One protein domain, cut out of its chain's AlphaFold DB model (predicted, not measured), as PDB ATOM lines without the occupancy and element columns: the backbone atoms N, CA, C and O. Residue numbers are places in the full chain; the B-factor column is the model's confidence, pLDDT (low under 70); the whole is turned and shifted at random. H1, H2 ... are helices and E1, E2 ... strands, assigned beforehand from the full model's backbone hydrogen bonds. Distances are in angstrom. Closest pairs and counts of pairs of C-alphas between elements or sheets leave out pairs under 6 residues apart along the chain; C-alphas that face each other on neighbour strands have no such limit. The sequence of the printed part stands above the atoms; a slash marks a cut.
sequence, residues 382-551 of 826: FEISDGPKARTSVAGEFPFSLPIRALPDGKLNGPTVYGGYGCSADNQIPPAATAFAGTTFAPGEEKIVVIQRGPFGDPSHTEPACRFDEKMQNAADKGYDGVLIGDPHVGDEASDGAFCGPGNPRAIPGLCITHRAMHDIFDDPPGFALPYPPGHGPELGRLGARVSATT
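This is residues 382 to 551 of the 826 residues of the protein "PA domain-containing protein" of uncultured Solirubrobacteraceae bacterium (UniProt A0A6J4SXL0). Amid long loops and little regular structure, one curled sheet folds into two leaves, with H3 packed on both and H2 on the opposite face. Three named helices and eight named strands, mixed in class, E1-E2-E3-E4-H1-E5-H2-E6-E7-H3-E8, hold 60 of 170 printed residues. The mixed sheet runs E2-E1-E8-E4-E5-E6-E7-E3; the whole is compact, radius of gyration of the C-alphas 14.5 A, spans 42 by 34 by 30 A.

Strand E1, residues 382 to 384, begins at C-alpha (-11.643, 26.597, 25.988); E8, 543 to 550, 21.8 A long, ends at (-17.866, 28.373, 28.017). E2 is 391 to 393, E3 395 to 397, E4 411 to 418, E5 448 to 452, E6 482 to 486, E7 510 to 513, H1 432 to 435, H2 468 to 477, H3 515 to 521.

Leaves E2-E1-E8 and E5-E6-E7-E3 of this folded sheet face each other, hinge E4. Antiparallel E4 and E8 have N 414 and O 547 within hydrogen-bond range, 3.0 A. Strand-helix-strand units E4-H1-E5 and E5-H2-E6 have right-handed crossovers. H1 only grazes the sheet. H2 and H3 have every O i to N i+4 pair within range.

The printed part has no cut; link E6 to E7 is long, 23 residues; pLDDT is under 70 at residues 424 to 427.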
ATOM      1  N   PHE A 382     -11.717  27.849  26.741       93.88
ATOM      2  CA  PHE A 382     -11.643  26.597  25.988       93.88
ATOM      3  C   PHE A 382     -10.612  25.630  26.582       93.88
ATOM      4  O   PHE A 382      -9.455  25.981  26.838       93.88
ATOM      5  N   GLU A 383     -11.023  24.377  26.761       95.75
ATOM      6  CA  GLU A 383     -10.172  23.296  27.244       95.75
ATOM      7  C   GLU A 383     -10.299  22.030  26.388       95.75
ATOM      8  O   GLU A 383     -11.385  21.603  25.986       95.75
ATOM      9  N   ILE A 384      -9.158  21.379  26.173       97.50
ATOM     10  CA  ILE A 384      -9.088  19.963  25.826       97.50
ATOM     11  C   ILE A 384      -9.226  19.217  27.154       97.50
ATOM     12  O   ILE A 384      -8.317  19.233  27.982       97.50
ATOM     13  N   SER A 385     -10.402  18.639  27.385       95.19
ATOM     14  CA  SER A 385     -10.849  18.170  28.704       95.19
ATOM     15  C   SER A 385     -10.367  16.763  29.077       95.19
ATOM     16  O   SER A 385     -10.375  16.401  30.254       95.19
ATOM     17  N   ASP A 386      -9.934  15.962  28.101       94.69
ATOM     18  CA  ASP A 386      -9.358  14.637  28.334       94.69
ATOM     19  C   ASP A 386      -8.189  14.325  27.377       94.69
ATOM     20  O   ASP A 386      -7.715  15.174  26.620       94.69
ATOM     21  N   GLY A 387      -7.656  13.104  27.473       91.38
ATOM     22  CA  GLY A 387      -6.531  12.651  26.661       91.38
ATOM     23  C   GLY A 387      -5.149  13.092  27.175       91.38
ATOM     24  O   GLY A 387      -5.022  13.773  28.194       91.38
ATOM     25  N   PRO A 388      -4.071  12.666  26.495       91.31
ATOM     26  CA  PRO A 388      -2.691  12.900  26.931       91.31
ATOM     27  C   PRO A 388      -2.234  14.363  26.804       91.31
ATOM     28  O   PRO A 388      -1.196  14.726  27.360       91.31
ATOM     29  N   LYS A 389      -2.991  15.192  26.076       92.88
ATOM     30  CA  LYS A 389      -2.726  16.617  25.832       92.88
ATOM     31  C   LYS A 389      -3.775  17.533  26.474       92.88
ATOM     32  O   LYS A 389      -3.934  18.665  26.028       92.88
ATOM     33  N   ALA A 390      -4.485  17.053  27.499       94.00
ATOM     34  CA  ALA A 390      -5.493  17.836  28.207       94.00
ATOM     35  C   ALA A 390      -4.896  19.143  28.761       94.00
ATOM     36  O   ALA A 390      -3.920  19.115  29.518       94.00
ATOM     37  N   ARG A 391      -5.460  20.282  28.347       91.38
ATOM     38  CA  ARG A 391      -5.023  21.634  28.728       91.38
ATOM     39  C   ARG A 391      -6.046  22.686  28.312       91.38
ATOM     40  O   ARG A 391      -6.834  22.464  27.396       91.38
ATOM     41  N   THR A 392      -5.945  23.870  28.903       90.12
ATOM     42  CA  THR A 392      -6.561  25.085  28.357       90.12
ATOM     43  C   THR A 392      -5.833  25.522  27.086       90.12
ATOM     44  O   THR A 392      -4.609  25.375  26.981       90.12
ATOM     45  N   SER A 393      -6.562  26.083  26.127       88.25
ATOM     46  CA  SER A 393      -5.983  26.621  24.896       88.25
ATOM     47  C   SER A 393      -6.735  27.864  24.435       88.25
ATOM     48  O   SER A 393      -7.909  28.026  24.747       88.25
ATOM     49  N   VAL A 394      -6.055  28.712  23.665       86.25
ATOM     50  CA  VAL A 394      -6.653  29.899  23.044       86.25
ATOM     51  C   VAL A 394      -7.717  29.474  22.034       86.25
ATOM     52  O   VAL A 394      -7.494  28.559  21.227       86.25
ATOM     53  N   ALA A 395      -8.862  30.145  22.092       89.56
ATOM     54  CA  ALA A 395      -9.972  30.004  21.168       89.56
ATOM     55  C   ALA A 395     -10.753  31.321  21.101       89.56
ATOM     56  O   ALA A 395     -10.714  32.106  22.043       89.56
ATOM     57  N   GLY A 396     -11.485  31.527  20.013       88.44
ATOM     58  CA  GLY A 396     -12.454  32.613  19.870       88.44
ATOM     59  C   GLY A 396     -13.802  32.062  19.420       88.44
ATOM     60  O   GLY A 396     -13.861  30.997  18.800       88.44
ATOM     61  N   GLU A 397     -14.886  32.770  19.719       89.62
ATOM     62  CA  GLU A 397     -16.232  32.409  19.278       89.62
ATOM     63  C   GLU A 397     -16.544  33.062  17.928       89.62
ATOM     64  O   GLU A 397     -16.266  34.238  17.707       89.62
ATOM     65  N   PHE A 398     -17.118  32.305  16.986       85.25
ATOM     66  CA  PHE A 398     -17.517  32.901  15.712       85.25
ATOM     67  C   PHE A 398     -18.739  33.811  15.921       85.25
ATOM     68  O   PHE A 398     -19.798  33.297  16.303       85.25
ATOM     69  N   PRO A 399     -18.676  35.104  15.545       76.12
ATOM     70  CA  PRO A 399     -19.739  36.080  15.833       76.12
ATOM     71  C   PRO A 399     -21.053  35.799  15.084       76.12
ATOM     72  O   PRO A 399     -22.113  36.320  15.418       76.12
ATOM     73  N   PHE A 400     -21.004  34.952  14.053       82.81
ATOM     74  CA  PHE A 400     -22.162  34.538  13.261       82.81
ATOM     75  C   PHE A 400     -22.681  33.136  13.634       82.81
ATOM     76  O   PHE A 400     -23.602  32.638  12.984       82.81
ATOM     77  N   SER A 401     -22.080  32.458  14.614       91.12
ATOM     78  CA  SER A 401     -22.523  31.134  15.072       91.12
ATOM     79  C   SER A 401     -23.631  31.232  16.128       91.12
ATOM     80  O   SER A 401     -23.959  32.327  16.584       91.12
ATOM     81  N   LEU A 402     -24.253  30.104  16.497       92.19
ATOM     82  CA  LEU A 402     -25.136  30.085  17.668       92.19
ATOM     83  C   LEU A 402     -24.273  30.342  18.917       92.19
ATOM     84  O   LEU A 402     -23.386  29.529  19.162       92.19
ATOM     85  N   PRO A 403     -24.531  31.390  19.719       89.25
ATOM     86  CA  PRO A 403     -23.697  31.665  20.883       89.25
ATOM     87  C   PRO A 403     -23.699  30.494  21.873       89.25
ATOM     88  O   PRO A 403     -24.766  29.958  22.182       89.25
ATOM     89  N   ILE A 404     -22.544  30.136  22.432       92.38
ATOM     90  CA  ILE A 404     -22.376  29.062  23.422       92.38
ATOM     91  C   ILE A 404     -23.298  29.293  24.621       92.38
ATOM     92  O   ILE A 404     -23.981  28.375  25.070       92.38
ATOM     93  N   ARG A 405     -23.426  30.546  25.076       86.69
ATOM     94  CA  ARG A 405     -24.351  30.935  26.155       86.69
ATOM     95  C   ARG A 405     -25.831  30.646  25.865       86.69
ATOM     96  O   ARG A 405     -26.641  30.664  26.787       86.69
ATOM     97  N   ALA A 406     -26.206  30.438  24.600       89.00
ATOM     98  CA  ALA A 406     -27.570  30.104  24.196       89.00
ATOM     99  C   ALA A 406     -27.853  28.591  24.226       89.00
ATOM    100  O   ALA A 406     -29.008  28.190  24.058       89.00
ATOM    101  N   LEU A 407     -26.831  27.753  24.438       92.38
ATOM    102  CA  LEU A 407     -27.008  26.322  24.672       92.38
ATOM    103  C   LEU A 407     -27.718  26.090  26.019       92.38
ATOM    104  O   LEU A 407     -27.598  26.921  26.922       92.38
ATOM    105  N   PRO A 408     -28.480  24.991  26.188       92.00
ATOM    106  CA  PRO A 408     -29.311  24.777  27.379       92.00
ATOM    107  C   PRO A 408     -28.565  24.825  28.719       92.00
ATOM    108  O   PRO A 408     -29.156  25.195  29.733       92.00
ATOM    109  N   ASP A 409     -27.292  24.446  28.724       92.62
ATOM    110  CA  ASP A 409     -26.371  24.486  29.862       92.62
ATOM    111  C   ASP A 409     -25.245  25.525  29.689       92.62
ATOM    112  O   ASP A 409     -24.352  25.606  30.532       92.62
ATOM    113  N   GLY A 410     -25.314  26.348  28.636       91.81
ATOM    114  CA  GLY A 410     -24.350  27.409  28.343       91.81
ATOM    115  C   GLY A 410     -22.951  26.901  27.996       91.81
ATOM    116  O   GLY A 410     -21.977  27.621  28.228       91.81
ATOM    117  N   LYS A 411     -22.835  25.661  27.505       95.50
ATOM    118  CA  LYS A 411     -21.557  24.986  27.304       95.50
ATOM    119  C   LYS A 411     -21.530  24.251  25.968       95.50
ATOM    120  O   LYS A 411     -22.485  23.578  25.623       95.50
ATOM    121  N   LEU A 412     -20.432  24.394  25.225       97.44
ATOM    122  CA  LEU A 412     -20.127  23.539  24.077       97.44
ATOM    123  C   LEU A 412     -19.115  22.491  24.536       97.44
ATOM    124  O   LEU A 412     -17.951  22.820  24.777       97.44
ATOM    125  N   ASN A 413     -19.526  21.236  24.678       97.88
ATOM    126  CA  ASN A 413     -18.650  20.175  25.156       97.88
ATOM    127  C   ASN A 413     -18.984  18.813  24.578       97.88
ATOM    128  O   ASN A 413     -20.119  18.497  24.276       97.88
ATOM    129  N   GLY A 414     -17.985  17.944  24.502       97.38
ATOM    130  CA  GLY A 414     -18.202  16.575  24.060       97.38
ATOM    131  C   GLY A 414     -17.060  16.029  23.224       97.38
ATOM    132  O   GLY A 414     -16.019  16.678  23.077       97.38
ATOM    133  N   PRO A 415     -17.221  14.799  22.713       97.44
ATOM    134  CA  PRO A 415     -16.214  14.148  21.894       97.44
ATOM    135  C   PRO A 415     -16.073  14.849  20.541       97.44
ATOM    136  O   PRO A 415     -17.037  15.365  19.970       97.44
ATOM    137  N   THR A 416     -14.857  14.814  20.003       98.25
ATOM    138  CA  THR A 416     -14.522  15.449  18.728       98.25
ATOM    139  C   THR A 416     -14.221  14.421  17.640       98.25
ATOM    140  O   THR A 416     -13.829  13.285  17.917       98.25
ATOM    141  N   VAL A 417     -14.379  14.818  16.379       97.81
ATOM    142  CA  VAL A 417     -13.913  14.043  15.223       97.81
ATOM    143  C   VAL A 417     -13.263  14.947  14.184       97.81
ATOM    144  O   VAL A 417     -13.730  16.060  13.944       97.81
ATOM    145  N   TYR A 418     -12.198  14.477  13.540       96.62
ATOM    146  CA  TYR A 418     -11.547  15.236  12.480       96.62
ATOM    147  C   TYR A 418     -12.341  15.177  11.166       96.62
ATOM    148  O   TYR A 418     -12.635  14.100  10.640       96.62
ATOM    149  N   GLY A 419     -12.682  16.349  10.628       94.06
ATOM    150  CA  GLY A 419     -13.483  16.530   9.413       94.06
ATOM    151  C   GLY A 419     -12.704  17.008   8.184       94.06
ATOM    152  O   GLY A 419     -13.316  17.227   7.137       94.06
ATOM    153  N   GLY A 420     -11.381  17.185   8.287       91.44
ATOM    154  CA  GLY A 420     -10.539  17.697   7.197       91.44
ATOM    155  C   GLY A 420     -10.795  19.175   6.902       91.44
ATOM    156  O   GLY A 420     -11.024  19.957   7.817       91.44
ATOM    157  N   TYR A 421     -10.774  19.573   5.625       90.56
ATOM    158  CA  TYR A 421     -10.943  20.979   5.223       90.56
ATOM    159  C   TYR A 421     -12.403  21.448   5.134       90.56
ATOM    160  O   TYR A 421     -12.656  22.649   5.137       90.56
ATOM    161  N   GLY A 422     -13.385  20.550   5.051       88.19
ATOM    162  CA  GLY A 422     -14.807  20.909   5.160       88.19
ATOM    163  C   GLY A 422     -15.399  21.788   4.043       88.19
ATOM    164  O   GLY A 422     -16.440  22.411   4.255       88.19
ATOM    165  N   CYS A 423     -14.769  21.851   2.867       84.94
ATOM    166  CA  CYS A 423     -15.240  22.632   1.715       84.94
ATOM    167  C   CYS A 423     -15.971  21.775   0.683       84.94
ATOM    168  O   CYS A 423     -15.715  20.586   0.578       84.94
ATOM    169  N   SER A 424     -16.863  22.368  -0.113       68.81
ATOM    170  CA  SER A 424     -17.764  21.634  -1.020       68.81
ATOM    171  C   SER A 424     -17.068  20.751  -2.073       68.81
ATOM    172  O   SER A 424     -17.580  19.678  -2.394       68.81
ATOM    173  N   ALA A 425     -15.915  21.179  -2.607       61.41
ATOM    174  CA  ALA A 425     -15.117  20.389  -3.558       61.41
ATOM    175  C   ALA A 425     -14.481  19.143  -2.908       61.41
ATOM    176  O   ALA A 425     -14.311  18.127  -3.577       61.41
ATOM    177  N   ASP A 426     -14.272  19.201  -1.590       60.34
ATOM    178  CA  ASP A 426     -13.617  18.198  -0.751       60.34
ATOM    179  C   ASP A 426     -14.466  17.893   0.486       60.34
ATOM    180  O   ASP A 426     -13.938  17.794   1.594       60.34
ATOM    181  N   ASN A 427     -15.798  17.791   0.336       62.22
ATOM    182  CA  ASN A 427     -16.734  17.621   1.457       62.22
ATOM    183  C   ASN A 427     -16.672  16.187   2.015       62.22
ATOM    184  O   ASN A 427     -17.623  15.404   1.940       62.22
ATOM    185  N   GLN A 428     -15.500  15.864   2.551       74.19
ATOM    186  CA  GLN A 428     -15.084  14.613   3.159       74.19
ATOM    187  C   GLN A 428     -15.456  14.570   4.645       74.19
ATOM    188  O   GLN A 428     -15.068  13.630   5.333       74.19
ATOM    189  N   ILE A 429     -16.235  15.549   5.137       92.00
ATOM    190  CA  ILE A 429     -16.754  15.524   6.501       92.00
ATOM    191  C   ILE A 429     -17.575  14.229   6.659       92.00
ATOM    192  O   ILE A 429     -18.605  14.062   5.979       92.00
ATOM    193  N   PRO A 430     -17.145  13.296   7.530       93.19
ATOM    194  CA  PRO A 430     -17.876  12.060   7.747       93.19
ATOM    195  C   PRO A 430     -19.231  12.378   8.393       93.19
ATOM    196  O   PRO A 430     -19.305  13.294   9.211       93.19
ATOM    197  N   PRO A 431     -20.324  11.665   8.063       95.56
ATOM    198  CA  PRO A 431     -21.598  11.866   8.749       95.56
ATOM    199  C   PRO A 431     -21.452  11.648  10.260       95.56
ATOM    200  O   PRO A 431     -20.880  10.637  10.678       95.56
ATOM    201  N   ALA A 432     -22.011  12.539  11.083       96.44
ATOM    202  CA  ALA A 432     -21.867  12.479  12.540       96.44
ATOM    203  C   ALA A 432     -22.378  11.147  13.121       96.44
ATOM    204  O   ALA A 432     -21.777  10.576  14.028       96.44
ATOM    205  N   ALA A 433     -23.453  10.601  12.538       94.38
ATOM    206  CA  ALA A 433     -24.021   9.308  12.923       94.38
ATOM    207  C   ALA A 433     -23.037   8.135  12.753       94.38
ATOM    208  O   ALA A 433     -23.077   7.186  13.534       94.38
ATOM    209  N   THR A 434     -22.169   8.187  11.740       94.56
ATOM    210  CA  THR A 434     -21.145   7.157  11.502       94.56
ATOM    211  C   THR A 434     -19.840   7.462  12.223       94.56
ATOM    212  O   THR A 434     -19.204   6.540  12.717       94.56
ATOM    213  N   ALA A 435     -19.462   8.740  12.314       95.06
ATOM    214  CA  ALA A 435     -18.244   9.194  12.979       95.06
ATOM    215  C   ALA A 435     -18.234   8.839  14.473       95.06
ATOM    216  O   ALA A 435     -17.238   8.349  14.990       95.06
ATOM    217  N   PHE A 436     -19.375   9.011  15.144       96.56
ATOM    218  CA  PHE A 436     -19.531   8.718  16.569       96.56
ATOM    219  C   PHE A 436     -20.186   7.359  16.846       96.56
ATOM    220  O   PHE A 436     -20.727   7.132  17.932       96.56
ATOM    221  N   ALA A 437     -20.154   6.428  15.887       93.62
ATOM    222  CA  ALA A 437     -20.693   5.090  16.092       93.62
ATOM    223  C   ALA A 437     -19.984   4.403  17.276       93.62
ATOM    224  O   ALA A 437     -18.777   4.178  17.252       93.62
ATOM    225  N   GLY A 438     -20.738   4.079  18.331       90.56
ATOM    226  CA  GLY A 438     -20.194   3.473  19.553       90.56
ATOM    227  C   GLY A 438     -19.620   4.463  20.575       90.56
ATOM    228  O   GLY A 438     -19.103   4.029  21.602       90.56
ATOM    229  N   THR A 439     -19.739   5.772  20.343       93.88
ATOM    230  CA  THR A 439     -19.373   6.796  21.333       93.88
ATOM    231  C   THR A 439     -20.508   6.987  22.340       93.88
ATOM    232  O   THR A 439     -21.680   7.040  21.967       93.88
ATOM    233  N   THR A 440     -20.166   7.069  23.627       92.56
ATOM    234  CA  THR A 440     -21.124   7.384  24.699       92.56
ATOM    235  C   THR A 440     -21.069   8.873  25.004       92.56
ATOM    236  O   THR A 440     -19.973   9.403  25.189       92.56
ATOM    237  N   PHE A 441     -22.244   9.497  25.084       95.38
ATOM    238  CA  PHE A 441     -22.413  10.915  25.380       95.38
ATOM    239  C   PHE A 441     -22.936  11.089  26.805       95.38
ATOM    240  O   PHE A 441     -23.902  10.424  27.202       95.38
ATOM    241  N   ALA A 442     -22.303  11.965  27.574       93.81
ATOM    242  CA  ALA A 442     -22.862  12.463  28.819       93.81
ATOM    243  C   ALA A 442     -24.046  13.412  28.531       93.81
ATOM    244  O   ALA A 442     -24.171  13.935  27.420       93.81
ATOM    245  N   PRO A 443     -24.954  13.632  29.501       92.88
ATOM    246  CA  PRO A 443     -25.984  14.656  29.363       92.88
ATOM    247  C   PRO A 443     -25.355  16.020  29.051       92.88
ATOM    248  O   PRO A 443     -24.439  16.425  29.761       92.88
ATOM    249  N   GLY A 444     -25.855  16.698  28.015       92.19
ATOM    250  CA  GLY A 444     -25.325  17.990  27.564       92.19
ATOM    251  C   GLY A 444     -24.079  17.905  26.676       92.19
ATOM    252  O   GLY A 444     -23.460  18.922  26.445       92.19
ATOM    253  N   GLU A 445     -23.657  16.723  26.201       97.00
ATOM    254  CA  GLU A 445     -22.563  16.650  25.217       97.00
ATOM    255  C   GLU A 445     -23.056  16.766  23.761       97.00
ATOM    256  O   GLU A 445     -23.948  16.027  23.327       97.00
ATOM    257  N   GLU A 446     -22.392  17.624  22.989       97.75
ATOM    258  CA  GLU A 446     -22.528  17.813  21.546       97.75
ATOM    259  C   GLU A 446     -21.662  16.841  20.726       97.75
ATOM    260  O   GLU A 446     -20.586  16.392  21.131       97.75
ATOM    261  N   LYS A 447     -22.092  16.570  19.487       98.25
ATOM    262  CA  LYS A 447     -21.236  15.990  18.441       98.25
ATOM    263  C   LYS A 447     -20.426  17.089  17.769       98.25
ATOM    264  O   LYS A 447     -20.972  17.843  16.961       98.25
ATOM    265  N   ILE A 448     -19.125  17.134  18.036       98.62
ATOM    266  CA  ILE A 448     -18.262  18.228  17.577       98.62
ATOM    267  C   ILE A 448     -17.348  17.753  16.444       98.62
ATOM    268  O   ILE A 448     -16.645  16.751  16.576       98.62
ATOM    269  N   VAL A 449     -17.325  18.478  15.326       98.12
ATOM    270  CA  VAL A 449     -16.337  18.254  14.255       98.12
ATOM    271  C   VAL A 449     -15.233  19.302  14.311       98.12
ATOM    272  O   VAL A 449     -15.503  20.488  14.482       98.12
ATOM    273  N   VAL A 450     -13.987  18.867  14.132       97.75
ATOM    274  CA  VAL A 450     -12.818  19.742  14.015       97.75
ATOM    275  C   VAL A 450     -12.406  19.828  12.553       97.75
ATOM    276  O   VAL A 450     -12.177  18.807  11.904       97.75
ATOM    277  N   ILE A 451     -12.339  21.045  12.026       95.06
ATOM    278  CA  ILE A 451     -12.085  21.341  10.616       95.06
ATOM    279  C   ILE A 451     -10.844  22.223  10.513       95.06
ATOM    280  O   ILE A 451     -10.693  23.184  11.257       95.06
ATOM    281  N   GLN A 452      -9.977  21.960   9.544       91.62
ATOM    282  CA  GLN A 452      -8.864  22.852   9.237       91.62
ATOM    283  C   GLN A 452      -9.332  23.998   8.324       91.62
ATOM    284  O   GLN A 452     -10.071  23.795   7.348       91.62
ATOM    285  N   ARG A 453      -8.904  25.234   8.613       87.38
ATOM    286  CA  ARG A 453      -9.321  26.447   7.882       87.38
ATOM    287  C   ARG A 453      -9.058  26.356   6.382       87.38
ATOM    288  O   ARG A 453      -9.895  26.796   5.596       87.38
ATOM    289  N   GLY A 454      -7.971  25.734   5.951       79.88
ATOM    290  CA  GLY A 454      -7.789  25.463   4.533       79.88
ATOM    291  C   GLY A 454      -6.487  24.760   4.193       79.88
ATOM    292  O   GLY A 454      -5.578  24.725   5.028       79.88
ATOM    293  N   PRO A 455      -6.386  24.249   2.958       84.00
ATOM    294  CA  PRO A 455      -5.204  23.561   2.451       84.00
ATOM    295  C   PRO A 455      -4.097  24.548   2.046       84.00
ATOM    296  O   PRO A 455      -3.539  24.495   0.951       84.00
ATOM    297  N   PHE A 456      -3.801  25.532   2.901       80.50
ATOM    298  CA  PHE A 456      -2.832  26.571   2.568       80.50
ATOM    299  C   PHE A 456      -1.437  25.966   2.393       80.50
ATOM    300  O   PHE A 456      -0.846  25.433   3.329       80.50
ATOM    301  N   GLY A 457      -0.917  26.047   1.168       77.62
ATOM    302  CA  GLY A 457       0.370  25.455   0.827       77.62
ATOM    303  C   GLY A 457       0.369  23.924   0.780       77.62
ATOM    304  O   GLY A 457       1.462  23.364   0.732       77.62
ATOM    305  N   ASP A 458      -0.795  23.260   0.772       86.19
ATOM    306  CA  ASP A 458      -0.905  21.807   0.590       86.19
ATOM    307  C   ASP A 458      -0.788  21.421  -0.886       86.19
ATOM    308  O   ASP A 458      -1.673  21.712  -1.687       86.19
ATOM    309  N   PRO A 459       0.308  20.755  -1.301       84.44
ATOM    310  CA  PRO A 459       0.462  20.346  -2.691       84.44
ATOM    311  C   PRO A 459      -0.552  19.270  -3.115       84.44
ATOM    312  O   PRO A 459      -0.713  19.045  -4.315       84.44
ATOM    313  N   SER A 460      -1.212  18.603  -2.163       82.56
ATOM    314  CA  SER A 460      -2.223  17.567  -2.413       82.56
ATOM    315  C   SER A 460      -3.634  18.142  -2.570       82.56
ATOM    316  O   SER A 460      -4.499  17.463  -3.117       82.56
ATOM    317  N   HIS A 461      -3.838  19.388  -2.133       82.25
ATOM    318  CA  HIS A 461      -5.118  20.090  -2.058       82.25
ATOM    319  C   HIS A 461      -4.904  21.531  -2.538       82.25
ATOM    320  O   HIS A 461      -4.485  22.420  -1.805       82.25
ATOM    321  N   THR A 462      -5.081  21.747  -3.842       83.00
ATOM    322  CA  THR A 462      -4.689  23.009  -4.511       83.00
ATOM    323  C   THR A 462      -5.836  24.009  -4.645       83.00
ATOM    324  O   THR A 462      -5.662  25.112  -5.172       83.00
ATOM    325  N   GLU A 463      -7.022  23.615  -4.205       79.44
ATOM    326  CA  GLU A 463      -8.226  24.419  -4.160       79.44
ATOM    327  C   GLU A 463      -8.152  25.515  -3.082       79.44
ATOM    328  O   GLU A 463      -7.477  25.369  -2.061       79.44
ATOM    329  N   PRO A 464      -8.829  26.657  -3.286       80.00
ATOM    330  CA  PRO A 464      -8.897  27.687  -2.262       80.00
ATOM    331  C   PRO A 464      -9.758  27.232  -1.079       80.00
ATOM    332  O   PRO A 464     -10.760  26.534  -1.245       80.00
ATOM    333  N   ALA A 465      -9.424  27.726   0.113       83.81
ATOM    334  CA  ALA A 465     -10.286  27.592   1.277       83.81
ATOM    335  C   ALA A 465     -11.665  28.229   1.017       83.81
ATOM    336  O   ALA A 465     -11.766  29.368   0.556       83.81
ATOM    337  N   CYS A 466     -12.727  27.500   1.348       87.38
ATOM    338  CA  CYS A 466     -14.080  28.035   1.439       87.38
ATOM    339  C   CYS A 466     -14.260  28.881   2.710       87.38
ATOM    340  O   CYS A 466     -13.443  28.842   3.635       87.38
ATOM    341  N   ARG A 467     -15.356  29.644   2.765       89.44
ATOM    342  CA  ARG A 467     -15.663  30.532   3.896       89.44
ATOM    343  C   ARG A 467     -15.956  29.748   5.182       89.44
ATOM    344  O   ARG A 467     -16.456  28.625   5.124       89.44
ATOM    345  N   PHE A 468     -15.729  30.366   6.344       91.94
ATOM    346  CA  PHE A 468     -16.034  29.767   7.653       91.94
ATOM    347  C   PHE A 468     -17.498  29.348   7.786       91.94
ATOM    348  O   PHE A 468     -17.799  28.226   8.186       91.94
ATOM    349  N   ASP A 469     -18.410  30.220   7.363       91.94
ATOM    350  CA  ASP A 469     -19.835  29.933   7.407       91.94
ATOM    351  C   ASP A 469     -20.220  28.779   6.470       91.94
ATOM    352  O   ASP A 469     -21.132  28.014   6.772       91.94
ATOM    353  N   GLU A 470     -19.527  28.588   5.347       92.50
ATOM    354  CA  GLU A 470     -19.736  27.411   4.494       92.50
ATOM    355  C   GLU A 470     -19.309  26.117   5.207       92.50
ATOM    356  O   GLU A 470     -20.084  25.165   5.235       92.50
ATOM    357  N   LYS A 471     -18.135  26.098   5.857       93.00
ATOM    358  CA  LYS A 471     -17.656  24.938   6.638       93.00
ATOM    359  C   LYS A 471     -18.650  24.537   7.724       93.00
ATOM    360  O   LYS A 471     -18.975  23.361   7.867       93.00
ATOM    361  N   MET A 472     -19.166  25.522   8.458       94.75
ATOM    362  CA  MET A 472     -20.155  25.293   9.510       94.75
ATOM    363  C   MET A 472     -21.486  24.776   8.964       94.75
ATOM    364  O   MET A 472     -22.078  23.878   9.557       94.75
ATOM    365  N   GLN A 473     -21.948  25.293   7.819       94.00
ATOM    366  CA  GLN A 473     -23.147  24.752   7.172       94.00
ATOM    367  C   GLN A 473     -22.927  23.300   6.742       94.00
ATOM    368  O   GLN A 473     -23.766  22.449   7.015       94.00
ATOM    369  N   ASN A 474     -21.774  22.999   6.139       94.50
ATOM    370  CA  ASN A 474     -21.428  21.643   5.721       94.50
ATOM    371  C   ASN A 474     -21.372  20.676   6.914       94.50
ATOM    372  O   ASN A 474     -21.809  19.535   6.793       94.50
ATOM    373  N   ALA A 475     -20.873  21.118   8.070       95.44
ATOM    374  CA  ALA A 475     -20.914  20.341   9.305       95.44
ATOM    375  C   ALA A 475     -22.354  20.117   9.803       95.44
ATOM    376  O   ALA A 475     -22.741  18.977  10.066       95.44
ATOM    377  N   ALA A 476     -23.174  21.169   9.866       95.69
ATOM    378  CA  ALA A 476     -24.581  21.058  10.257       95.69
ATOM    379  C   ALA A 476     -25.341  20.063   9.357       95.69
ATOM    380  O   ALA A 476     -26.046  19.181   9.849       95.69
ATOM    381  N   ASP A 477     -25.116  20.120   8.041       95.06
ATOM    382  CA  ASP A 477     -25.723  19.217   7.052       95.06
ATOM    383  C   ASP A 477     -25.305  17.744   7.245       95.06
ATOM    384  O   ASP A 477     -26.002  16.825   6.807       95.06
ATOM    385  N   LYS A 478     -24.175  17.494   7.920       95.75
ATOM    386  CA  LYS A 478     -23.687  16.154   8.293       95.75
ATOM    387  C   LYS A 478     -24.162  15.699   9.677       95.75
ATOM    388  O   LYS A 478     -23.833  14.580  10.082       95.75
ATOM    389  N   GLY A 479     -24.966  16.514  10.360       96.81
ATOM    390  CA  GLY A 479     -25.593  16.204  11.644       96.81
ATOM    391  C   GLY A 479     -24.703  16.440  12.862       96.81
ATOM    392  O   GLY A 479     -24.894  15.754  13.868       96.81
ATOM    393  N   TYR A 480     -23.714  17.332  12.753       98.19
ATOM    394  CA  TYR A 480     -22.934  17.804  13.900       98.19
ATOM    395  C   TYR A 480     -23.681  18.899  14.656       98.19
ATOM    396  O   TYR A 480     -24.390  19.701  14.048       98.19
ATOM    397  N   ASP A 481     -23.469  18.932  15.968       98.00
ATOM    398  CA  ASP A 481     -24.093  19.886  16.882       98.00
ATOM    399  C   ASP A 481     -23.178  21.099  17.143       98.00
ATOM    400  O   ASP A 481     -23.663  22.126  17.595       98.00
ATOM    401  N   GLY A 482     -21.882  21.023  16.805       97.94
ATOM    402  CA  GLY A 482     -20.928  22.134  16.909       97.94
ATOM    403  C   GLY A 482     -19.664  21.935  16.064       97.94
ATOM    404  O   GLY A 482     -19.393  20.833  15.572       97.94
ATOM    405  N   VAL A 483     -18.884  23.007  15.874       98.00
ATOM    406  CA  VAL A 483     -17.668  23.003  15.034       98.00
ATOM    407  C   VAL A 483     -16.498  23.708  15.713       98.00
ATOM    408  O   VAL A 483     -16.647  24.817  16.212       98.00
ATOM    409  N   LEU A 484     -15.307  23.119  15.636       98.25
ATOM    410  CA  LEU A 484     -14.044  23.813  15.899       98.25
ATOM    411  C   LEU A 484     -13.295  24.003  14.579       98.25
ATOM    412  O   LEU A 484     -13.161  23.050  13.812       98.25
ATOM    413  N   ILE A 485     -12.799  25.208  14.301       96.81
ATOM    414  CA  ILE A 485     -12.019  25.495  13.093       96.81
ATOM    415  C   ILE A 485     -10.593  25.881  13.485       96.81
ATOM    416  O   ILE A 485     -10.370  26.963  14.019       96.81
ATOM    417  N   GLY A 486      -9.637  24.991  13.216       93.94
ATOM    418  CA  GLY A 486      -8.212  25.226  13.454       93.94
ATOM    419  C   GLY A 486      -7.572  26.072  12.356       93.94
ATOM    420  O   GLY A 486      -7.862  25.865  11.169       93.94
ATOM    421  N   ASP A 487      -6.695  27.005  12.729       88.31
ATOM    422  CA  ASP A 487      -5.898  27.781  11.766       88.31
ATOM    423  C   ASP A 487      -4.971  26.843  10.938       88.31
ATOM    424  O   ASP A 487      -4.713  25.698  11.339       88.31
ATOM    425  N   PRO A 488      -4.541  27.230   9.719       86.56
ATOM    426  CA  PRO A 488      -3.730  26.381   8.862       86.56
ATOM    427  C   PRO A 488      -2.256  26.442   9.293       86.56
ATOM    428  O   PRO A 488      -1.886  27.142  10.230       86.56
ATOM    429  N   HIS A 489      -1.386  25.757   8.553       85.69
ATOM    430  CA  HIS A 489       0.054  25.972   8.682       85.69
ATOM    431  C   HIS A 489       0.397  27.430   8.347       85.69
ATOM    432  O   HIS A 489       0.080  27.916   7.257       85.69
ATOM    433  N   VAL A 490       1.078  28.107   9.271       77.19
ATOM    434  CA  VAL A 490       1.449  29.529   9.163       77.19
ATOM    435  C   VAL A 490       2.941  29.754   8.880       77.19
ATOM    436  O   VAL A 490       3.351  30.879   8.623       77.19
ATOM    437  N   GLY A 491       3.749  28.689   8.815       80.50
ATOM    438  CA  GLY A 491       5.181  28.734   8.492       80.50
ATOM    439  C   GLY A 491       6.093  28.568   9.708       80.50
ATOM    440  O   GLY A 491       7.170  27.984   9.580       80.50
ATOM    441  N   ASP A 492       5.645  29.008  10.880       81.06
ATOM    442  CA  ASP A 492       6.366  28.912  12.145       81.06
ATOM    443  C   ASP A 492       5.395  28.789  13.331       81.06
ATOM    444  O   ASP A 492       4.217  29.106  13.220       81.06
ATOM    445  N   GLU A 493       5.887  28.274  14.457       80.56
ATOM    446  CA  GLU A 493       5.081  28.060  15.667       80.56
ATOM    447  C   GLU A 493       4.714  29.363  16.374       80.56
ATOM    448  O   GLU A 493       3.658  29.420  16.995       80.56
ATOM    449  N   ALA A 494       5.571  30.389  16.294       70.88
ATOM    450  CA  ALA A 494       5.285  31.658  16.943       70.88
ATOM    451  C   ALA A 494       4.031  32.260  16.311       70.88
ATOM    452  O   ALA A 494       3.140  32.654  17.022       70.88
ATOM    453  N   SER A 495       3.844  32.193  15.001       71.62
ATOM    454  CA  SER A 495       2.646  32.732  14.352       71.62
ATOM    455  C   SER A 495       1.321  31.993  14.660       71.62
ATOM    456  O   SER A 495       0.305  32.357  14.063       71.62
ATOM    457  N   ASP A 496       1.282  30.962  15.515       80.75
ATOM    458  CA  ASP A 496       0.067  30.180  15.805       80.75
ATOM    459  C   ASP A 496      -0.944  30.951  16.668       80.75
ATOM    460  O   ASP A 496      -0.662  31.319  17.804       80.75
ATOM    461  N   GLY A 497      -2.161  31.139  16.158       79.00
ATOM    462  CA  GLY A 497      -3.229  31.847  16.862       79.00
ATOM    463  C   GLY A 497      -4.611  31.351  16.453       79.00
ATOM    464  O   GLY A 497      -4.757  30.583  15.503       79.00
ATOM    465  N   ALA A 498      -5.643  31.777  17.180       84.19
ATOM    466  CA  ALA A 498      -7.028  31.541  16.792       84.19
ATOM    467  C   ALA A 498      -7.513  32.708  15.919       84.19
ATOM    468  O   ALA A 498      -7.307  33.867  16.263       84.19
ATOM    469  N   PHE A 499      -8.148  32.417  14.782       82.94
ATOM    470  CA  PHE A 499      -8.693  33.453  13.902       82.94
ATOM    471  C   PHE A 499     -10.156  33.184  13.552       82.94
ATOM    472  O   PHE A 499     -10.483  32.239  12.823       82.94
ATOM    473  N   CYS A 500     -11.029  34.063  14.039       83.06
ATOM    474  CA  CYS A 500     -12.467  34.014  13.825       83.06
ATOM    475  C   CYS A 500     -12.857  35.023  12.740       83.06
ATOM    476  O   CYS A 500     -13.122  36.187  13.011       83.06
ATOM    477  N   GLY A 501     -12.863  34.591  11.478       75.88
ATOM    478  CA  GLY A 501     -13.267  35.468  10.376       75.88
ATOM    479  C   GLY A 501     -14.785  35.685  10.292       75.88
ATOM    480  O   GLY A 501     -15.554  34.989  10.951       75.88
ATOM    481  N   PRO A 502     -15.251  36.596   9.422       75.00
ATOM    482  CA  PRO A 502     -16.671  36.896   9.260       75.00
ATOM    483  C   PRO A 502     -17.430  35.795   8.499       75.00
ATOM    484  O   PRO A 502     -16.873  35.044   7.690       75.00
ATOM    485  N   GLY A 503     -18.753  35.757   8.668       82.19
ATOM    486  CA  GLY A 503     -19.619  34.725   8.096       82.19
ATOM    487  C   GLY A 503     -21.097  35.112   8.079       82.19
ATOM    488  O   GLY A 503     -21.495  36.116   8.657       82.19
ATOM    489  N   ASN A 504     -21.919  34.327   7.376       87.50
ATOM    490  CA  ASN A 504     -23.375  34.436   7.476       87.50
ATOM    491  C   ASN A 504     -23.881  33.640   8.691       87.50
ATOM    492  O   ASN A 504     -23.297  32.593   8.970       87.50
ATOM    493  N   PRO A 505     -25.001  34.039   9.326       89.00
ATOM    494  CA  PRO A 505     -25.542  33.365  10.505       89.00
ATOM    495  C   PRO A 505     -25.673  31.841  10.370       89.00
ATOM    496  O   PRO A 505     -26.092  31.335   9.317       89.00
ATOM    497  N   ARG A 506     -25.344  31.108  11.440       92.62
ATOM    498  CA  ARG A 506     -25.421  29.642  11.546       92.62
ATOM    499  C   ARG A 506     -26.126  29.201  12.823       92.62
ATOM    500  O   ARG A 506     -26.087  29.878  13.837       92.62
ATOM    501  N   ALA A 507     -26.792  28.050  12.735       92.69
ATOM    502  CA  ALA A 507     -27.652  27.518  13.795       92.69
ATOM    503  C   ALA A 507     -26.932  26.593  14.791       92.69
ATOM    504  O   ALA A 507     -27.570  26.117  15.724       92.69
ATOM    505  N   ILE A 508     -25.641  26.327  14.581       96.88
ATOM    506  CA  ILE A 508     -24.798  25.557  15.500       96.88
ATOM    507  C   ILE A 508     -23.674  26.455  16.034       96.88
ATOM    508  O   ILE A 508     -23.247  27.359  15.304       96.88
ATOM    509  N   PRO A 509     -23.212  26.243  17.277       97.12
ATOM    510  CA  PRO A 509     -22.072  26.950  17.842       97.12
ATOM    511  C   PRO A 509     -20.786  26.617  17.092       97.12
ATOM    512  O   PRO A 509     -20.626  25.524  16.532       97.12
ATOM    513  N   GLY A 510     -19.842  27.556  17.098       96.25
ATOM    514  CA  GLY A 510     -18.505  27.268  16.613       96.25
ATOM    515  C   GLY A 510     -17.424  28.168  17.173       96.25
ATOM    516  O   GLY A 510     -17.641  29.351  17.421       96.25
ATOM    517  N   LEU A 511     -16.233  27.588  17.291       96.81
ATOM    518  CA  LEU A 511     -15.032  28.273  17.751       96.81
ATOM    519  C   LEU A 511     -13.944  28.243  16.683       96.81
ATOM    520  O   LEU A 511     -13.761  27.226  16.006       96.81
ATOM    521  N   CYS A 512     -13.175  29.320  16.574       95.06
ATOM    522  CA  CYS A 512     -11.840  29.250  16.002       95.06
ATOM    523  C   CYS A 512     -10.856  28.810  17.092       95.06
ATOM    524  O   CYS A 512     -10.941  29.260  18.231       95.06
ATOM    525  N   ILE A 513      -9.925  27.924  16.754       94.88
ATOM    526  CA  ILE A 513      -8.879  27.445  17.667       94.88
ATOM    527  C   ILE A 513      -7.516  27.556  16.986       94.88
ATOM    528  O   ILE A 513      -7.434  27.625  15.756       94.88
ATOM    529  N   THR A 514      -6.441  27.547  17.771       92.31
ATOM    530  CA  THR A 514      -5.089  27.544  17.195       92.31
ATOM    531  C   THR A 514      -4.809  26.248  16.426       92.31
ATOM    532  O   THR A 514      -5.441  25.206  16.656       92.31
ATOM    533  N   HIS A 515      -3.839  26.290  15.517       92.00
ATOM    534  CA  HIS A 515      -3.381  25.118  14.784       92.00
ATOM    535  C   HIS A 515      -2.870  24.033  15.743       92.00
ATOM    536  O   HIS A 515      -3.264  22.869  15.648       92.00
ATOM    537  N   ARG A 516      -2.069  24.408  16.748       93.25
ATOM    538  CA  ARG A 516      -1.633  23.491  17.810       93.25
ATOM    539  C   ARG A 516      -2.801  22.846  18.545       93.25
ATOM    540  O   ARG A 516      -2.773  21.639  18.763       93.25
ATOM    541  N   ALA A 517      -3.815  23.625  18.921       94.81
ATOM    542  CA  ALA A 517      -4.981  23.109  19.634       94.81
ATOM    543  C   ALA A 517      -5.694  22.015  18.827       94.81
ATOM    544  O   ALA A 517      -6.036  20.972  19.381       94.81
ATOM    545  N   MET A 518      -5.849  22.216  17.514       95.69
ATOM    546  CA  MET A 518      -6.391  21.201  16.608       95.69
ATOM    547  C   MET A 518      -5.581  19.900  16.674       95.69
ATOM    548  O   MET A 518      -6.169  18.834  16.824       95.69
ATOM    549  N   HIS A 519      -4.252  19.971  16.586       94.88
ATOM    550  CA  HIS A 519      -3.378  18.794  16.642       94.88
ATOM    551  C   HIS A 519      -3.411  18.092  18.010       94.88
ATOM    552  O   HIS A 519      -3.526  16.867  18.081       94.88
ATOM    553  N   ASP A 520      -3.396  18.860  19.101       95.69
ATOM    554  CA  ASP A 520      -3.432  18.328  20.463       95.69
ATOM    555  C   ASP A 520      -4.742  17.585  20.772       95.69
ATOM    556  O   ASP A 520      -4.706  16.558  21.452       95.69
ATOM    557  N   ILE A 521      -5.883  18.023  20.215       97.75
ATOM    558  CA  ILE A 521      -7.163  17.295  20.313       97.75
ATOM    559  C   ILE A 521      -7.021  15.857  19.794       97.75
ATOM    560  O   ILE A 521      -7.645  14.945  20.329       97.75
ATOM    561  N   PHE A 522      -6.190  15.619  18.780       96.81
ATOM    562  CA  PHE A 522      -6.012  14.294  18.185       96.81
ATOM    563  C   PHE A 522      -4.737  13.580  18.643       96.81
ATOM    564  O   PHE A 522      -4.406  12.553  18.058       96.81
ATOM    565  N   ASP A 523      -4.028  14.071  19.668       94.12
ATOM    566  CA  ASP A 523      -2.703  13.558  20.067       94.12
ATOM    567  C   ASP A 523      -1.766  13.403  18.853       94.12
ATOM    568  O   ASP A 523      -1.136  12.366  18.630       94.12
ATOM    569  N   ASP A 524      -1.761  14.427  18.000       91.56
ATOM    570  CA  ASP A 524      -0.923  14.520  16.812       91.56
ATOM    571  C   ASP A 524       0.159  15.591  17.039       91.56
ATOM    572  O   ASP A 524      -0.140  16.642  17.607       91.56
ATOM    573  N   PRO A 525       1.429  15.367  16.660       89.88
ATOM    574  CA  PRO A 525       2.453  16.402  16.780       89.88
ATOM    575  C   PRO A 525       2.131  17.606  15.878       89.88
ATOM    576  O   PRO A 525       1.964  17.414  14.675       89.88
ATOM    577  N   PRO A 526       2.092  18.847  16.403       89.25
ATOM    578  CA  PRO A 526       1.866  20.014  15.564       89.25
ATOM    579  C   PRO A 526       3.086  20.282  14.681       89.25
ATOM    580  O   PRO A 526       4.235  20.192  15.123       89.25
ATOM    581  N   GLY A 527       2.833  20.661  13.435       87.25
ATOM    582  CA  GLY A 527       3.855  21.034  12.469       87.25
ATOM    583  C   GLY A 527       3.402  22.260  11.698       87.25
ATOM    584  O   GLY A 527       2.268  22.324  11.266       87.25
ATOM    585  N   PHE A 528       4.292  23.233  11.517       87.38
ATOM    586  CA  PHE A 528       3.927  24.550  10.972       87.38
ATOM    587  C   PHE A 528       4.523  24.820   9.589       87.38
ATOM    588  O   PHE A 528       4.272  25.862   8.993       87.38
ATOM    589  N   ALA A 529       5.330  23.890   9.069       85.44
ATOM    590  CA  ALA A 529       6.137  24.107   7.876       85.44
ATOM    591  C   ALA A 529       5.291  24.423   6.632       85.44
ATOM    592  O   ALA A 529       4.239  23.817   6.410       85.44
ATOM    593  N   LEU A 530       5.822  25.326   5.800       82.38
ATOM    594  CA  LEU A 530       5.329  25.629   4.459       82.38
ATOM    595  C   LEU A 530       6.410  25.306   3.404       82.38
ATOM    596  O   LEU A 530       7.568  25.690   3.591       82.38
ATOM    597  N   PRO A 531       6.067  24.645   2.279       83.62
ATOM    598  CA  PRO A 531       4.749  24.081   1.956       83.62
ATOM    599  C   PRO A 531       4.344  22.955   2.922       83.62
ATOM    600  O   PRO A 531       5.205  22.331   3.542       83.62
ATOM    601  N   TYR A 532       3.037  22.718   3.046       85.56
ATOM    602  CA  TYR A 532       2.460  21.712   3.938       85.56
ATOM    603  C   TYR A 532       3.057  20.325   3.637       85.56
ATOM    604  O   TYR A 532       3.072  19.906   2.468       85.56
ATOM    605  N   PRO A 533       3.553  19.585   4.644       85.38
ATOM    606  CA  PRO A 533       4.113  18.260   4.413       85.38
ATOM    607  C   PRO A 533       3.016  17.249   4.022       85.38
ATOM    608  O   PRO A 533       2.043  17.095   4.760       85.38
ATOM    609  N   PRO A 534       3.146  16.513   2.899       81.94
ATOM    610  CA  PRO A 534       2.148  15.520   2.500       81.94
ATOM    611  C   PRO A 534       1.888  14.475   3.593       81.94
ATOM    612  O   PRO A 534       2.828  13.876   4.114       81.94
ATOM    613  N   GLY A 535       0.612  14.231   3.905       76.69
ATOM    614  CA  GLY A 535       0.194  13.256   4.918       76.69
ATOM    615  C   GLY A 535       0.387  13.701   6.371       76.69
ATOM    616  O   GLY A 535       0.233  12.879   7.268       76.69
ATOM    617  N   HIS A 536       0.734  14.968   6.610       84.50
ATOM    618  CA  HIS A 536       0.699  15.567   7.943       84.50
ATOM    619  C   HIS A 536      -0.754  15.769   8.405       84.50
ATOM    620  O   HIS A 536      -1.631  15.961   7.562       84.50
ATOM    621  N   GLY A 537      -0.999  15.752   9.716       85.56
ATOM    622  CA  GLY A 537      -2.311  15.985  10.320       85.56
ATOM    623  C   GLY A 537      -3.163  14.729  10.563       85.56
ATOM    624  O   GLY A 537      -2.833  13.635  10.098       85.56
ATOM    625  N   PRO A 538      -4.274  14.869  11.312       90.12
ATOM    626  CA  PRO A 538      -5.120  13.742  11.686       90.12
ATOM    627  C   PRO A 538      -5.810  13.085  10.478       90.12
ATOM    628  O   PRO A 538      -6.134  13.733   9.484       90.12
ATOM    629  N   GLU A 539      -6.100  11.787  10.577       90.44
ATOM    630  CA  GLU A 539      -6.895  11.086   9.562       90.44
ATOM    631  C   GLU A 539      -8.371  11.506   9.612       90.44
ATOM    632  O   GLU A 539      -8.943  11.732  10.680       90.44
ATOM    633  N   LEU A 540      -9.026  11.567   8.450       90.88
ATOM    634  CA  LEU A 540     -10.460  11.847   8.360       90.88
ATOM    635  C   LEU A 540     -11.286  10.835   9.157       90.88
ATOM    636  O   LEU A 540     -11.139   9.626   8.992       90.88
ATOM    637  N   GLY A 541     -12.194  11.335   9.995       93.44
ATOM    638  CA  GLY A 541     -13.017  10.501  10.869       93.44
ATOM    639  C   GLY A 541     -12.309  10.008  12.130       93.44
ATOM    640  O   GLY A 541     -12.937   9.300  12.918       93.44
ATOM    641  N   ARG A 542     -11.044  10.382  12.361       95.44
ATOM    642  CA  ARG A 542     -10.347  10.077  13.614       95.44
ATOM    643  C   ARG A 542     -11.068  10.751  14.779       95.44
ATOM    644  O   ARG A 542     -11.286  11.961  14.750       95.44
ATOM    645  N   LEU A 543     -11.423   9.968  15.796       96.88
ATOM    646  CA  LEU A 543     -11.932  10.490  17.064       96.88
ATOM    647  C   LEU A 543     -10.806  11.195  17.823       96.88
ATOM    648  O   LEU A 543      -9.688  10.679  17.895       96.88
ATOM    649  N   GLY A 544     -11.120  12.359  18.375       96.44
ATOM    650  CA  GLY A 544     -10.226  13.133  19.225       96.44
ATOM    651  C   GLY A 544     -10.669  13.126  20.683       96.44
ATOM    652  O   GLY A 544     -11.661  12.499  21.066       96.44
ATOM    653  N   ALA A 545      -9.906  13.851  21.492       97.50
ATOM    654  CA  ALA A 545     -10.225  14.172  22.868       97.50
ATOM    655  C   ALA A 545     -11.559  14.922  22.970       97.50
ATOM    656  O   ALA A 545     -12.017  15.585  22.030       97.50
ATOM    657  N   ARG A 546     -12.181  14.834  24.141       98.06
ATOM    658  CA  ARG A 546     -13.299  15.693  24.501       98.06
ATOM    659  C   ARG A 546     -12.823  17.115  24.700       98.06
ATOM    660  O   ARG A 546     -11.774  17.360  25.297       98.06
ATOM    661  N   VAL A 547     -13.659  18.051  24.296       98.12
ATOM    662  CA  VAL A 547     -13.448  19.480  24.519       98.12
ATOM    663  C   VAL A 547     -14.551  20.048  25.392       98.12
ATOM    664  O   VAL A 547     -15.604  19.432  25.566       98.12
ATOM    665  N   SER A 548     -14.300  21.226  25.939       96.81
ATOM    666  CA  SER A 548     -15.247  21.967  26.756       96.81
ATOM    667  C   SER A 548     -14.990  23.457  26.559       96.81
ATOM    668  O   SER A 548     -13.842  23.902  26.578       96.81
ATOM    669  N   ALA A 549     -16.055  24.207  26.295       95.88
ATOM    670  CA  ALA A 549     -15.998  25.639  26.090       95.88
ATOM    671  C   ALA A 549     -17.167  26.350  26.763       95.88
ATOM    672  O   ALA A 549     -18.314  25.913  26.650       95.88
ATOM    673  N   THR A 550     -16.875  27.467  27.420       93.50
ATOM    674  CA  THR A 550     -17.866  28.373  28.017       93.50
ATOM    675  C   THR A 550     -17.511  29.813  27.688       93.50
ATOM    676  O   THR A 550     -16.328  30.128  27.560       93.50
ATOM    677  N   THR A 551     -18.513  30.687  27.637       89.62
ATOM    678  CA  THR A 551     -18.335  32.136  27.467       89.62
ATOM    679  C   THR A 551     -18.867  32.897  28.682       89.62
ATOM    680  O   THR A 551     -19.955  33.479  28.620       89.62
TER     681      THR A 551